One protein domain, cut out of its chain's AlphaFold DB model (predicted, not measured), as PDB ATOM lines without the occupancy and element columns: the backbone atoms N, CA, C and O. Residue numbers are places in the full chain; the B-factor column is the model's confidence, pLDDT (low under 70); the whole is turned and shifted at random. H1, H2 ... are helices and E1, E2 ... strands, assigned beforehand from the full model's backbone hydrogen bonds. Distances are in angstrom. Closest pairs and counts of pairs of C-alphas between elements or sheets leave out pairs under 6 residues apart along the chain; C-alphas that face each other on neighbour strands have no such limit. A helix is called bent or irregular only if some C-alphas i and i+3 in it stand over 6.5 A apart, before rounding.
ATOM      1  N   GLU A 680     185.124 191.822 282.853       81.00
ATOM      2  CA  GLU A 680     184.910 193.184 283.343       81.00
ATOM      3  C   GLU A 680     185.139 193.302 284.858       81.00
ATOM      4  O   GLU A 680     185.836 194.210 285.323       81.00
ATOM      5  N   ALA A 681     184.621 192.343 285.632       79.19
ATOM      6  CA  ALA A 681     184.789 192.297 287.081       79.19
ATOM      7  C   ALA A 681     186.268 192.182 287.484       79.19
ATOM      8  O   ALA A 681     186.739 192.920 288.354       79.19
ATOM      9  N   VAL A 682     187.022 191.311 286.806       83.69
ATOM     10  CA  VAL A 682     188.453 191.126 287.073       83.69
ATOM     11  C   VAL A 682     189.256 192.372 286.702       83.69
ATOM     12  O   VAL A 682     190.092 192.805 287.493       83.69
ATOM     13  N   MET A 683     188.992 192.985 285.545       87.25
ATOM     14  CA  MET A 683     189.714 194.192 285.123       87.25
ATOM     15  C   MET A 683     189.442 195.384 286.049       87.25
ATOM     16  O   MET A 683     190.375 196.101 286.407       87.25
ATOM     17  N   ARG A 684     188.196 195.567 286.506       86.19
ATOM     18  CA  ARG A 684     187.835 196.606 287.483       86.19
ATOM     19  C   ARG A 684     188.613 196.458 288.792       86.19
ATOM     20  O   ARG A 684     189.131 197.449 289.295       86.19
ATOM     21  N   ARG A 685     188.741 195.231 289.308       86.19
ATOM     22  CA  ARG A 685     189.530 194.953 290.518       86.19
ATOM     23  C   ARG A 685     191.014 195.275 290.316       86.19
ATOM     24  O   ARG A 685     191.603 195.969 291.137       86.19
ATOM     25  N   LEU A 686     191.603 194.840 289.200       88.25
ATOM     26  CA  LEU A 686     193.026 195.074 288.915       88.25
ATOM     27  C   LEU A 686     193.380 196.566 288.834       88.25
ATOM     28  O   LEU A 686     194.437 196.954 289.325       88.25
ATOM     29  N   ARG A 687     192.493 197.404 288.282       89.25
ATOM     30  CA  ARG A 687     192.687 198.865 288.233       89.25
ATOM     31  C   ARG A 687     192.732 199.522 289.613       89.25
ATOM     32  O   ARG A 687     193.422 200.520 289.771       89.25
ATOM     33  N   GLY A 688     191.999 198.983 290.588       85.75
ATOM     34  CA  GLY A 688     191.990 199.508 291.957       85.75
ATOM     35  C   GLY A 688     193.186 199.056 292.801       85.75
ATOM     36  O   GLY A 688     193.551 199.738 293.751       85.75
ATOM     37  N   GLU A 689     193.799 197.919 292.461       85.50
ATOM     38  CA  GLU A 689     194.808 197.259 293.303       85.50
ATOM     39  C   GLU A 689     196.256 197.399 292.798       85.50
ATOM     40  O   GLU A 689     197.194 197.167 293.563       85.50
ATOM     41  N   ILE A 690     196.471 197.721 291.517       88.12
ATOM     42  CA  ILE A 690     197.806 197.748 290.899       88.12
ATOM     43  C   ILE A 690     198.296 199.185 290.697       88.12
ATOM     44  O   ILE A 690     197.656 199.989 290.026       88.12
ATOM     45  N   ALA A 691     199.495 199.485 291.208       86.38
ATOM     46  CA  ALA A 691     200.140 200.783 291.029       86.38
ATOM     47  C   ALA A 691     200.492 201.048 289.540       86.38
ATOM     48  O   ALA A 691     201.224 200.236 288.960       86.38
ATOM     49  N   PRO A 692     200.068 202.177 288.928       81.06
ATOM     50  CA  PRO A 692     200.164 202.423 287.479       81.06
ATOM     51  C   PRO A 692     201.569 202.345 286.859       81.06
ATOM     52  O   PRO A 692     201.714 201.867 285.738       81.06
ATOM     53  N   LEU A 693     202.611 202.765 287.585       82.62
ATOM     54  CA  LEU A 693     204.002 202.791 287.095       82.62
ATOM     55  C   LEU A 693     204.851 201.599 287.571       82.62
ATOM     56  O   LEU A 693     206.042 201.508 287.268       82.62
ATOM     57  N   SER A 694     204.250 200.667 288.313       87.44
ATOM     58  CA  SER A 694     204.913 199.408 288.661       87.44
ATOM     59  C   SER A 694     205.061 198.516 287.416       87.44
ATOM     60  O   SER A 694     204.304 198.679 286.455       87.44
ATOM     61  N   PRO A 695     205.959 197.512 287.416       89.44
ATOM     62  CA  PRO A 695     206.025 196.511 286.344       89.44
ATOM     63  C   PRO A 695     204.659 195.878 286.014       89.44
ATOM     64  O   PRO A 695     204.328 195.644 284.853       89.44
ATOM     65  N   ALA A 696     203.836 195.653 287.042       89.75
ATOM     66  CA  ALA A 696     202.475 195.147 286.912       89.75
ATOM     67  C   ALA A 696     201.518 196.164 286.264       89.75
ATOM     68  O   ALA A 696     200.695 195.783 285.431       89.75
ATOM     69  N   GLY A 697     201.638 197.448 286.616       89.94
ATOM     70  CA  GLY A 697     200.845 198.539 286.041       89.94
ATOM     71  C   GLY A 697     201.175 198.809 284.573       89.94
ATOM     72  O   GLY A 697     200.271 199.010 283.761       89.94
ATOM     73  N   LEU A 698     202.453 198.703 284.199       90.50
ATOM     74  CA  LEU A 698     202.906 198.793 282.806       90.50
ATOM     75  C   LEU A 698     202.370 197.634 281.958       90.50
ATOM     76  O   LEU A 698     201.909 197.849 280.834       90.50
ATOM     77  N   LEU A 699     202.357 196.413 282.512       91.12
ATOM     78  CA  LEU A 699     201.723 195.267 281.863       91.12
ATOM     79  C   LEU A 699     200.211 195.486 281.695       91.12
ATOM     80  O   LEU A 699     199.696 195.280 280.598       91.12
ATOM     81  N   LEU A 700     199.516 195.943 282.744       92.38
ATOM     82  CA  LEU A 700     198.077 196.230 282.705       92.38
ATOM     83  C   LEU A 700     197.730 197.288 281.646       92.38
ATOM     84  O   LEU A 700     196.846 197.069 280.822       92.38
ATOM     85  N   SER A 701     198.491 198.380 281.593       89.75
ATOM     86  CA  SER A 701     198.323 199.439 280.588       89.75
ATOM     87  C   SER A 701     198.587 198.927 279.166       89.75
ATOM     88  O   SER A 701     197.899 199.299 278.214       89.75
ATOM     89  N   GLY A 702     199.568 198.031 279.005       90.12
ATOM     90  CA  GLY A 702     199.813 197.336 277.743       90.12
ATOM     91  C   GLY A 702     198.621 196.480 277.307       90.12
ATOM     92  O   GLY A 702     198.252 196.506 276.132       90.12
ATOM     93  N   ILE A 703     197.993 195.751 278.242       91.38
ATOM     94  CA  ILE A 703     196.797 194.933 277.978       91.38
ATOM     95  C   ILE A 703     195.668 195.809 277.437       91.38
ATOM     96  O   ILE A 703     195.079 195.483 276.408       91.38
ATOM     97  N   GLU A 704     195.391 196.932 278.092       90.88
ATOM     98  CA  GLU A 704     194.316 197.842 277.689       90.88
ATOM     99  C   GLU A 704     194.583 198.480 276.323       90.88
ATOM    100  O   GLU A 704     193.692 198.516 275.472       90.88
ATOM    101  N   ARG A 705     195.829 198.888 276.053       88.75
ATOM    102  CA  ARG A 705     196.229 199.420 274.743       88.75
ATOM    103  C   ARG A 705     196.053 198.389 273.626       88.75
ATOM    104  O   ARG A 705     195.525 198.712 272.563       88.75
ATOM    105  N   VAL A 706     196.485 197.149 273.847       89.44
ATOM    106  CA  VAL A 706     196.338 196.070 272.856       89.44
ATOM    107  C   VAL A 706     194.864 195.729 272.626       89.44
ATOM    108  O   VAL A 706     194.475 195.492 271.484       89.44
ATOM    109  N   ALA A 707     194.042 195.732 273.678       89.00
ATOM    110  CA  ALA A 707     192.602 195.512 273.561       89.00
ATOM    111  C   ALA A 707     191.941 196.594 272.689       89.00
ATOM    112  O   ALA A 707     191.222 196.262 271.746       89.00
ATOM    113  N   ALA A 708     192.264 197.868 272.937       86.94
ATOM    114  CA  ALA A 708     191.734 199.001 272.180       86.94
ATOM    115  C   ALA A 708     192.177 198.999 270.706       86.94
ATOM    116  O   ALA A 708     191.360 199.191 269.813       86.94
ATOM    117  N   THR A 709     193.461 198.746 270.437       84.12
ATOM    118  CA  THR A 709     194.027 198.798 269.073       84.12
ATOM    119  C   THR A 709     193.626 197.616 268.195       84.12
ATOM    120  O   THR A 709     193.499 197.773 266.983       84.12
ATOM    121  N   ARG A 710     193.423 196.425 268.773       81.00
ATOM    122  CA  ARG A 710     193.079 195.204 268.018       81.00
ATOM    123  C   ARG A 710     191.587 194.870 268.028       81.00
ATOM    124  O   ARG A 710     191.214 193.857 267.446       81.00
ATOM    125  N   GLY A 711     190.756 195.676 268.697       75.19
ATOM    126  CA  GLY A 711     189.310 195.451 268.795       75.19
ATOM    127  C   GLY A 711     188.927 194.160 269.532       75.19
ATOM    128  O   GLY A 711     187.932 193.535 269.178       75.19
ATOM    129  N   GLY A 712     189.727 193.736 270.517       79.06
ATOM    130  CA  GLY A 712     189.541 192.481 271.261       79.06
ATOM    131  C   GLY A 712     189.303 192.691 272.757       79.06
ATOM    132  O   GLY A 712     189.491 193.784 273.291       79.06
ATOM    133  N   SER A 713     188.921 191.631 273.470       85.31
ATOM    134  CA  SER A 713     188.727 191.694 274.924       85.31
ATOM    135  C   SER A 713     190.059 191.870 275.681       85.31
ATOM    136  O   SER A 713     191.103 191.377 275.235       85.31
ATOM    137  N   PRO A 714     190.057 192.482 276.884       87.62
ATOM    138  CA  PRO A 714     191.252 192.565 277.731       87.62
ATOM    139  C   PRO A 714     191.911 191.206 278.013       87.62
ATOM    140  O   PRO A 714     193.131 191.103 278.116       87.62
ATOM    141  N   ALA A 715     191.126 190.131 278.087       84.44
ATOM    142  CA  ALA A 715     191.656 188.789 278.285       84.44
ATOM    143  C   ALA A 715     192.434 188.261 277.062       84.44
ATOM    144  O   ALA A 715     193.482 187.628 277.219       84.44
ATOM    145  N   GLU A 716     191.966 188.542 275.843       84.56
ATOM    146  CA  GLU A 716     192.671 188.198 274.598       84.56
ATOM    147  C   GLU A 716     193.950 189.012 274.437       84.56
ATOM    148  O   GLU A 716     195.007 188.449 274.140       84.56
ATOM    149  N   ALA A 717     193.876 190.312 274.720       88.50
ATOM    150  CA  ALA A 717     195.037 191.189 274.750       88.50
ATOM    151  C   ALA A 717     196.085 190.706 275.768       88.50
ATOM    152  O   ALA A 717     197.276 190.626 275.454       88.50
ATOM    153  N   CYS A 718     195.644 190.277 276.953       88.81
ATOM    154  CA  CYS A 718     196.511 189.686 277.964       88.81
ATOM    155  C   CYS A 718     197.161 188.380 277.489       88.81
ATOM    156  O   CYS A 718     198.370 188.214 277.649       88.81
ATOM    157  N   ARG A 719     196.416 187.461 276.858       85.88
ATOM    158  CA  ARG A 719     196.993 186.232 276.276       85.88
ATOM    159  C   ARG A 719     198.028 186.537 275.200       85.88
ATOM    160  O   ARG A 719     199.080 185.890 275.169       85.88
ATOM    161  N   TYR A 720     197.743 187.509 274.337       86.94
ATOM    162  CA  TYR A 720     198.664 187.952 273.298       86.94
ATOM    163  C   TYR A 720     199.973 188.461 273.912       86.94
ATOM    164  O   TYR A 720     201.043 187.948 273.582       86.94
ATOM    165  N   LEU A 721     199.895 189.392 274.865       88.38
ATOM    166  CA  LEU A 721     201.074 189.963 275.517       88.38
ATOM    167  C   LEU A 721     201.886 188.931 276.285       88.38
ATOM    168  O   LEU A 721     203.105 188.892 276.157       88.38
ATOM    169  N   MET A 722     201.224 188.038 277.016       87.75
ATOM    170  CA  MET A 722     201.917 186.968 277.724       87.75
ATOM    171  C   MET A 722     202.599 185.987 276.765       87.75
ATOM    172  O   MET A 722     203.683 185.489 277.059       87.75
ATOM    173  N   SER A 723     202.007 185.733 275.595       85.25
ATOM    174  CA  SER A 723     202.641 184.919 274.551       85.25
ATOM    175  C   SER A 723     203.863 185.615 273.945       85.25
ATOM    176  O   SER A 723     204.864 184.952 273.679       85.25
ATOM    177  N   ARG A 724     203.816 186.945 273.772       86.38
ATOM    178  CA  ARG A 724     204.969 187.756 273.342       86.38
ATOM    179  C   ARG A 724     206.079 187.734 274.391       86.38
ATOM    180  O   ARG A 724     207.215 187.435 274.049       86.38
ATOM    181  N   LEU A 725     205.741 187.945 275.662       86.94
ATOM    182  CA  LEU A 725     206.679 187.866 276.786       86.94
ATOM    183  C   LEU A 725     207.348 186.491 276.891       86.94
ATOM    184  O   LEU A 725     208.551 186.416 277.106       86.94
ATOM    185  N   ALA A 726     206.604 185.401 276.694       84.31
ATOM    186  CA  ALA A 726     207.175 184.053 276.694       84.31
ATOM    187  C   ALA A 726     208.135 183.794 275.522       84.31
ATOM    188  O   ALA A 726     209.081 183.025 275.676       84.31
ATOM    189  N   ALA A 727     207.906 184.418 274.364       83.94
ATOM    190  CA  ALA A 727     208.758 184.257 273.188       83.94
ATOM    191  C   ALA A 727     210.006 185.156 273.224       83.94
ATOM    192  O   ALA A 727     211.093 184.712 272.860       83.94
ATOM    193  N   ASP A 728     209.855 186.399 273.687       85.38
ATOM    194  CA  ASP A 728     210.831 187.466 273.455       85.38
ATOM    195  C   ASP A 728     211.496 187.987 274.741       85.38
ATOM    196  O   ASP A 728     212.191 189.000 274.696       85.38
ATOM    197  N   TRP A 729     211.332 187.308 275.885       87.19
ATOM    198  CA  TRP A 729     211.908 187.744 277.166       87.19
ATOM    199  C   TRP A 729     213.414 188.030 277.096       87.19
ATOM    200  O   TRP A 729     213.845 189.131 277.421       87.19
ATOM    201  N   GLY A 730     214.219 187.064 276.642       83.00
ATOM    202  CA  GLY A 730     215.675 187.228 276.551       83.00
ATOM    203  C   GLY A 730     216.093 188.403 275.652       83.00
ATOM    204  O   GLY A 730     216.878 189.246 276.085       83.00
ATOM    205  N   PRO A 731     215.565 188.511 274.414       84.25
ATOM    206  CA  PRO A 731     215.761 189.691 273.574       84.25
ATOM    207  C   PRO A 731     215.389 191.019 274.254       84.25
ATOM    208  O   PRO A 731     216.178 191.958 274.175       84.25
ATOM    209  N   LEU A 732     214.246 191.089 274.948       84.69
ATOM    210  CA  LEU A 732     213.805 192.288 275.672       84.69
ATOM    211  C   LEU A 732     214.796 192.670 276.782       84.69
ATOM    212  O   LEU A 732     215.265 193.804 276.814       84.69
ATOM    213  N   VAL A 733     215.199 191.715 277.627       85.25
ATOM    214  CA  VAL A 733     216.165 191.950 278.717       85.25
ATOM    215  C   VAL A 733     217.516 192.430 278.181       85.25
ATOM    216  O   VAL A 733     218.105 193.361 278.735       85.25
ATOM    217  N   ARG A 734     218.012 191.843 277.085       82.19
ATOM    218  CA  ARG A 734     219.288 192.255 276.473       82.19
ATOM    219  C   ARG A 734     219.242 193.669 275.902       82.19
ATOM    220  O   ARG A 734     220.201 194.413 276.087       82.19
ATOM    221  N   GLN A 735     218.142 194.055 275.258       79.56
ATOM    222  CA  GLN A 735     217.983 195.419 274.748       79.56
ATOM    223  C   GLN A 735     217.861 196.446 275.886       79.56
ATOM    224  O   GLN A 735     218.407 197.544 275.779       79.56
ATOM    225  N   SER A 736     217.230 196.084 277.007       79.81
ATOM    226  CA  SER A 736     217.164 196.959 278.184       79.81
ATOM    227  C   SER A 736     218.529 197.145 278.861       79.81
ATOM    228  O   SER A 736     218.787 198.203 279.426       79.81
ATOM    229  N   ARG A 737     219.433 196.152 278.784       73.25
ATOM    230  CA  ARG A 737     220.817 196.261 279.299       73.25
ATOM    231  C   ARG A 737     221.655 197.277 278.539       73.25
ATOM    232  O   ARG A 737     222.397 198.027 279.156       73.25
ATOM    233  N   THR A 738     221.541 197.317 277.213       62.03
ATOM    234  CA  THR A 738     222.304 198.268 276.387       62.03
ATOM    235  C   THR A 738     221.915 199.727 276.631       62.03
ATOM    236  O   THR A 738     222.678 200.621 276.286       62.03
ATOM    237  N   ALA A 739     220.754 199.967 277.248       59.56
ATOM    238  CA  ALA A 739     220.277 201.293 277.624       59.56
ATOM    239  C   ALA A 739     220.605 201.684 279.084       59.56
ATOM    240  O   ALA A 739     220.364 202.831 279.456       59.56
ATOM    241  N   SER A 740     221.135 200.775 279.922       52.91
ATOM    242  CA  SER A 740     221.374 201.032 281.352       52.91
ATOM    243  C   SER A 740     222.863 201.160 281.711       52.91
ATOM    244  O   SER A 740     223.696 200.318 281.385       52.91
ATOM    245  N   VAL A 741     223.207 202.218 282.452       51.06
ATOM    246  CA  VAL A 741     224.549 202.432 283.020       51.06
ATOM    247  C   VAL A 741     224.652 201.612 284.318       51.06
ATOM    248  O   VAL A 741     224.378 202.129 285.394       51.06
ATOM    249  N   GLY A 742     224.933 200.303 284.236       53.66
ATOM    250  CA  GLY A 742     225.066 199.468 285.451       53.66
ATOM    251  C   GLY A 742     224.917 197.942 285.331       53.66
ATOM    252  O   GLY A 742     225.027 197.249 286.336       53.66
ATOM    253  N   GLY A 743     224.689 197.380 284.139       59.47
ATOM    254  CA  GLY A 743     224.882 195.940 283.872       59.47
ATOM    255  C   GLY A 743     223.693 194.988 284.116       59.47
ATOM    256  O   GLY A 743     223.649 193.936 283.476       59.47
ATOM    257  N   VAL A 744     222.689 195.337 284.934       63.66
ATOM    258  CA  VAL A 744     221.429 194.562 285.084       63.66
ATOM    259  C   VAL A 744     220.224 195.502 284.935       63.66
ATOM    260  O   VAL A 744     220.173 196.512 285.635       63.66
ATOM    261  N   PRO A 745     219.257 195.228 284.037       72.50
ATOM    262  CA  PRO A 745     218.112 196.105 283.841       72.50
ATOM    263  C   PRO A 745     217.075 195.859 284.943       72.50
ATOM    264  O   PRO A 745     216.831 194.719 285.348       72.50
ATOM    265  N   THR A 746     216.444 196.923 285.432       81.50
ATOM    266  CA  THR A 746     215.343 196.800 286.393       81.50
ATOM    267  C   THR A 746     214.099 196.254 285.697       81.50
ATOM    268  O   THR A 746     213.903 196.450 284.496       81.50
ATOM    269  N   ALA A 747     213.204 195.596 286.440       82.69
ATOM    270  CA  ALA A 747     211.947 195.129 285.858       82.69
ATOM    271  C   ALA A 747     211.140 196.269 285.239       82.69
ATOM    272  O   ALA A 747     210.595 196.118 284.149       82.69
ATOM    273  N   HIS A 748     211.124 197.431 285.890       84.75
ATOM    274  CA  HIS A 748     210.478 198.618 285.349       84.75
ATOM    275  C   HIS A 748     211.000 198.959 283.943       84.75
ATOM    276  O   HIS A 748     210.189 199.142 283.044       84.75
ATOM    277  N   GLN A 749     212.320 198.947 283.713       83.56
ATOM    278  CA  GLN A 749     212.910 199.218 282.392       83.56
ATOM    279  C   GLN A 749     212.458 198.215 281.325       83.56
ATOM    280  O   GLN A 749     212.087 198.613 280.224       83.56
ATOM    281  N   VAL A 750     212.432 196.921 281.656       86.50
ATOM    282  CA  VAL A 750     212.025 195.869 280.707       86.50
ATOM    283  C   VAL A 750     210.542 195.993 280.337       86.50
ATOM    284  O   VAL A 750     210.178 195.882 279.165       86.50
ATOM    285  N   PHE A 751     209.670 196.250 281.317       87.88
ATOM    286  CA  PHE A 751     208.233 196.416 281.070       87.88
ATOM    287  C   PHE A 751     207.882 197.769 280.434       87.88
ATOM    288  O   PHE A 751     206.930 197.827 279.658       87.88
ATOM    289  N   ALA A 752     208.655 198.825 280.696       85.00
ATOM    290  CA  ALA A 752     208.522 200.109 280.006       85.00
ATOM    291  C   ALA A 752     208.905 199.957 278.529       85.00
ATOM    292  O   ALA A 752     208.129 200.318 277.653       85.00
ATOM    293  N   GLN A 753     210.016 199.275 278.241       84.56
ATOM    294  CA  GLN A 753     210.415 198.983 276.869       84.56
ATOM    295  C   GLN A 753     209.385 198.115 276.129       84.56
ATOM    296  O   GLN A 753     209.094 198.366 274.961       84.56
ATOM    297  N   LEU A 754     208.796 197.112 276.793       84.88
ATOM    298  CA  LEU A 754     207.670 196.365 276.225       84.88
ATOM    299  C   LEU A 754     206.508 197.305 275.878       84.88
ATOM    300  O   LEU A 754     205.932 197.190 274.799       84.88
ATOM    301  N   HIS A 755     206.162 198.217 276.786       80.94
ATOM    302  CA  HIS A 755     205.085 199.182 276.595       80.94
ATOM    303  C   HIS A 755     205.353 200.137 275.417       80.94
ATOM    304  O   HIS A 755     204.444 200.397 274.622       80.94
ATOM    305  N   ASP A 756     206.596 200.586 275.248       80.00
ATOM    306  CA  ASP A 756     207.020 201.473 274.159       80.00
ATOM    307  C   ASP A 756     207.034 200.761 272.803       80.00
ATOM    308  O   ASP A 756     206.544 201.300 271.812       80.00
ATOM    309  N   VAL A 757     207.504 199.507 272.752       79.62
ATOM    310  CA  VAL A 757     207.453 198.672 271.536       79.62
ATOM    311  C   VAL A 757     206.013 198.460 271.065       79.62
ATOM    312  O   VAL A 757     205.766 198.366 269.866       79.62
ATOM    313  N   LEU A 758     205.043 198.414 271.982       76.00
ATOM    314  CA  LEU A 758     203.621 198.339 271.635       76.00
ATOM    315  C   LEU A 758     203.047 199.673 271.127       76.00
ATOM    316  O   LEU A 758     201.935 199.674 270.607       76.00
ATOM    317  N   GLY A 759     203.755 200.793 271.315       61.31
ATOM    318  CA  GLY A 759     203.373 202.127 270.840       61.31
ATOM    319  C   GLY A 759     204.050 202.571 269.536       61.31
ATOM    320  O   GLY A 759     203.666 203.605 268.998       61.31
ATOM    321  N   GLU A 779     218.442 187.517 283.650       75.19
ATOM    322  CA  GLU A 779     217.858 187.745 284.982       75.19
ATOM    323  C   GLU A 779     217.433 189.207 285.215       75.19
ATOM    324  O   GLU A 779     218.179 190.135 284.889       75.19
ATOM    325  N   VAL A 780     216.245 189.388 285.808       84.31
ATOM    326  CA  VAL A 780     215.664 190.676 286.217       84.31
ATOM    327  C   VAL A 780     215.196 190.594 287.668       84.31
ATOM    328  O   VAL A 780     214.387 189.734 288.011       84.31
ATOM    329  N   LEU A 781     215.657 191.503 288.524       84.75
ATOM    330  CA  LEU A 781     215.288 191.521 289.942       84.75
ATOM    331  C   LEU A 781     213.980 192.291 290.183       84.75
ATOM    332  O   LEU A 781     213.752 193.359 289.614       84.75
ATOM    333  N   LEU A 782     213.132 191.741 291.050       84.81
ATOM    334  CA  LEU A 782     211.845 192.286 291.483       84.81
ATOM    335  C   LEU A 782     211.742 192.216 293.005       84.81
ATOM    336  O   LEU A 782     212.174 191.232 293.609       84.81
ATOM    337  N   SER A 783     211.094 193.205 293.620       85.25
ATOM    338  CA  SER A 783     210.641 193.060 295.004       85.25
ATOM    339  C   SER A 783     209.565 191.973 295.092       85.25
ATOM    340  O   SER A 783     208.861 191.682 294.114       85.25
ATOM    341  N   ARG A 784     209.369 191.382 296.276       80.19
ATOM    342  CA  ARG A 784     208.252 190.444 296.464       80.19
ATOM    343  C   ARG A 784     206.886 191.077 296.198       80.19
ATOM    344  O   ARG A 784     205.991 190.427 295.661       80.19
ATOM    345  N   THR A 785     206.717 192.346 296.529       83.31
ATOM    346  CA  THR A 785     205.466 193.063 296.274       83.31
ATOM    347  C   THR A 785     205.203 193.202 294.775       83.31
ATOM    348  O   THR A 785     204.113 192.848 294.317       83.31
ATOM    349  N   ASP A 786     206.214 193.601 293.997       84.75
ATOM    350  CA  ASP A 786     206.091 193.748 292.542       84.75
ATOM    351  C   ASP A 786     205.859 192.409 291.853       84.75
ATOM    352  O   ASP A 786     205.039 192.307 290.942       84.75
ATOM    353  N   ALA A 787     206.526 191.355 292.320       82.75
ATOM    354  CA  ALA A 787     206.300 190.013 291.813       82.75
ATOM    355  C   ALA A 787     204.851 189.544 292.083       82.75
ATOM    356  O   ALA A 787     204.184 189.058 291.173       82.75
ATOM    357  N   ARG A 788     204.285 189.765 293.280       82.69
ATOM    358  CA  ARG A 788     202.862 189.442 293.550       82.69
ATOM    359  C   ARG A 788     201.909 190.231 292.661       82.69
ATOM    360  O   ARG A 788     200.963 189.661 292.115       82.69
ATOM    361  N   ALA A 789     202.147 191.533 292.520       84.12
ATOM    362  CA  ALA A 789     201.323 192.399 291.687       84.12
ATOM    363  C   ALA A 789     201.378 191.969 290.213       84.12
ATOM    364  O   ALA A 789     200.337 191.850 289.565       84.12
ATOM    365  N   LEU A 790     202.570 191.646 289.705       86.38
ATOM    366  CA  LEU A 790     202.772 191.180 288.337       86.38
ATOM    367  C   LEU A 790     202.084 189.829 288.104       86.38
ATOM    368  O   LEU A 790     201.446 189.644 287.070       86.38
ATOM    369  N   ALA A 791     202.131 188.924 289.087       82.06
ATOM    370  CA  ALA A 791     201.429 187.647 289.027       82.06
ATOM    371  C   ALA A 791     199.906 187.801 288.908       82.06
ATOM    372  O   ALA A 791     199.265 187.031 288.192       82.06
ATOM    373  N   ARG A 792     199.328 188.804 289.583       83.94
ATOM    374  CA  ARG A 792     197.905 189.154 289.461       83.94
ATOM    375  C   ARG A 792     197.585 189.814 288.120       83.94
ATOM    376  O   ARG A 792     196.561 189.488 287.523       83.94
ATOM    377  N   ALA A 793     198.469 190.678 287.619       85.62
ATOM    378  CA  ALA A 793     198.258 191.456 286.397       85.62
ATOM    379  C   ALA A 793     198.024 190.598 285.142       85.62
ATOM    380  O   ALA A 793     197.272 191.008 284.262       85.62
ATOM    381  N   TYR A 794     198.609 189.397 285.060       85.75
ATOM    382  CA  TYR A 794     198.394 188.490 283.923       85.75
ATOM    383  C   TYR A 794     197.324 187.409 284.144       85.75
ATOM    384  O   TYR A 794     197.104 186.570 283.266       85.75
ATOM    385  N   MET A 795     196.625 187.405 285.284       80.38
ATOM    386  CA  MET A 795     195.501 186.489 285.522       80.38
ATOM    387  C   MET A 795     194.340 186.620 284.520       80.38
ATOM    388  O   MET A 795     193.744 185.578 284.219       80.38
ATOM    389  N   PRO A 796     194.038 187.802 283.931       86.06
ATOM    390  CA  PRO A 796     193.029 187.919 282.877       86.06
ATOM    391  C   PRO A 796     193.271 186.992 281.684       86.06
ATOM    392  O   PRO A 796     192.311 186.573 281.043       86.06
ATOM    393  N   ALA A 797     194.519 186.576 281.417       81.25
ATOM    394  CA  ALA A 797     194.826 185.624 280.349       81.25
ATOM    395  C   ALA A 797     194.056 184.292 280.475       81.25
ATOM    396  O   ALA A 797     193.856 183.607 279.472       81.25
ATOM    397  N   ARG A 798     193.602 183.931 281.686       77.56
ATOM    398  CA  ARG A 798     192.831 182.708 281.966       77.56
ATOM    399  C   ARG A 798     191.341 182.822 281.637       77.56
ATOM    400  O   ARG A 798     190.649 181.807 281.629       77.56
ATOM    401  N   LEU A 799     190.836 184.029 281.399       83.19
ATOM    402  CA  LEU A 799     189.419 184.269 281.137       83.19
ATOM    403  C   LEU A 799     189.153 184.092 279.641       83.19
ATOM    404  O   LEU A 799     189.512 184.933 278.821       83.19
TER     405      LEU A 799
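AT A GLANCE: This is residues 680 to 759 and 779 to 799 of the 981 residues of an uncharacterized protein of Micromonospora humi (UniProt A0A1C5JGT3). Two helices, H2 and H4, run side by side the same way through the middle, and a long bent helix, H3, crosses both, its first arm packing on H2 at a steep tilt and its second arm packing on H4 about perpendicular to it. H5 packs on the beginning of H2, short H6 packs on the first arm of H3, and H1 lies at one end of the longest axis, with the loop after H3 at the other. The printed part has 101 residues, with six named helices and one named strand in the order H1, H2, H3, H4, E1, H5, H6; E1 pairs with no named strand, and the class is mostly helix. The whole is compact, with a radius of gyration of the C-alphas of 13.2 A and spans of 41 by 28 by 19 A.

IN THESE COORDINATES: H1, residues 680 to 689, begins with C-alpha 680 at (184.910, 193.184, 283.343) and is 14.6 A long. H2, residues 695 to 710, is 22.5 A long, from C-alpha 695 at (206.025, 196.511, 286.344). H3, residues 714 to 738, was assigned as one helix by its hydrogen bonds but is bent: C-alphas 727 and 730 are 8.2 A apart. Its arms are H3a, residues 714 to 727, 19.9 A, and H3b, residues 730 to 738, 12.9 A. H4, residues 747 to 757, measures 15.4 A, E1, residues 780 to 783, 10.4 A, and H5, residues 784 to 793, 14.2 A. H6, residues 795 to 798, measures 5.8 A and ends with C-alpha 798 at (192.831, 182.708, 281.966).

HOW THE PARTS SIT: H2 touches H4 with residues 695 to 702 alone, at a shallow tilt of 14 degrees, the same way; their closest C-alphas, of Pro 695 and His 748, are 5.0 A apart. H2 touches H5 with residues 695 to 700 alone, at a shallow tilt of 17 degrees, the same way, closest at C-alphas 696 and 790, 4.2 A. With residues 702 to 707 alone H2 touches H3a, at a steep tilt of 65 degrees, opposite ways, closest at C-alphas 707 and 717, 5.1 A. H3a and H3b are about perpendicular, at 76 degrees. H3b touches H4, about perpendicular at 78 degrees, closest at C-alphas 736 and 750, 5.8 A. H6 touches H3a, closest at C-alphas 797 and 719, 4.7 A. H1 and H2 are near each other; H1 and H5 are close but not clearly touching, with C-alphas 686 and 793 closest at 6.8 A. The closest C-alphas of E1 and H4, of Val 780 and Ala 747, are 5.8 A apart. Every O i to N i+4 pair is within hydrogen-bond range in H2, H3a, H3b, H4 and H5, and 5 of 6 are in H1; H6 is too short for such a pair.

THE WHOLE: The two C-alphas farthest apart, of Ala 681 and Val 741, are 41.2 A apart. Residues 760 to 778 are not printed, and C-alphas 759 and 779 are 24.8 A apart across this cut. Of the links printed whole, none is long. The mean pLDDT of the printed part is 82.5; residues 738 to 744 and residue 759 are under 70.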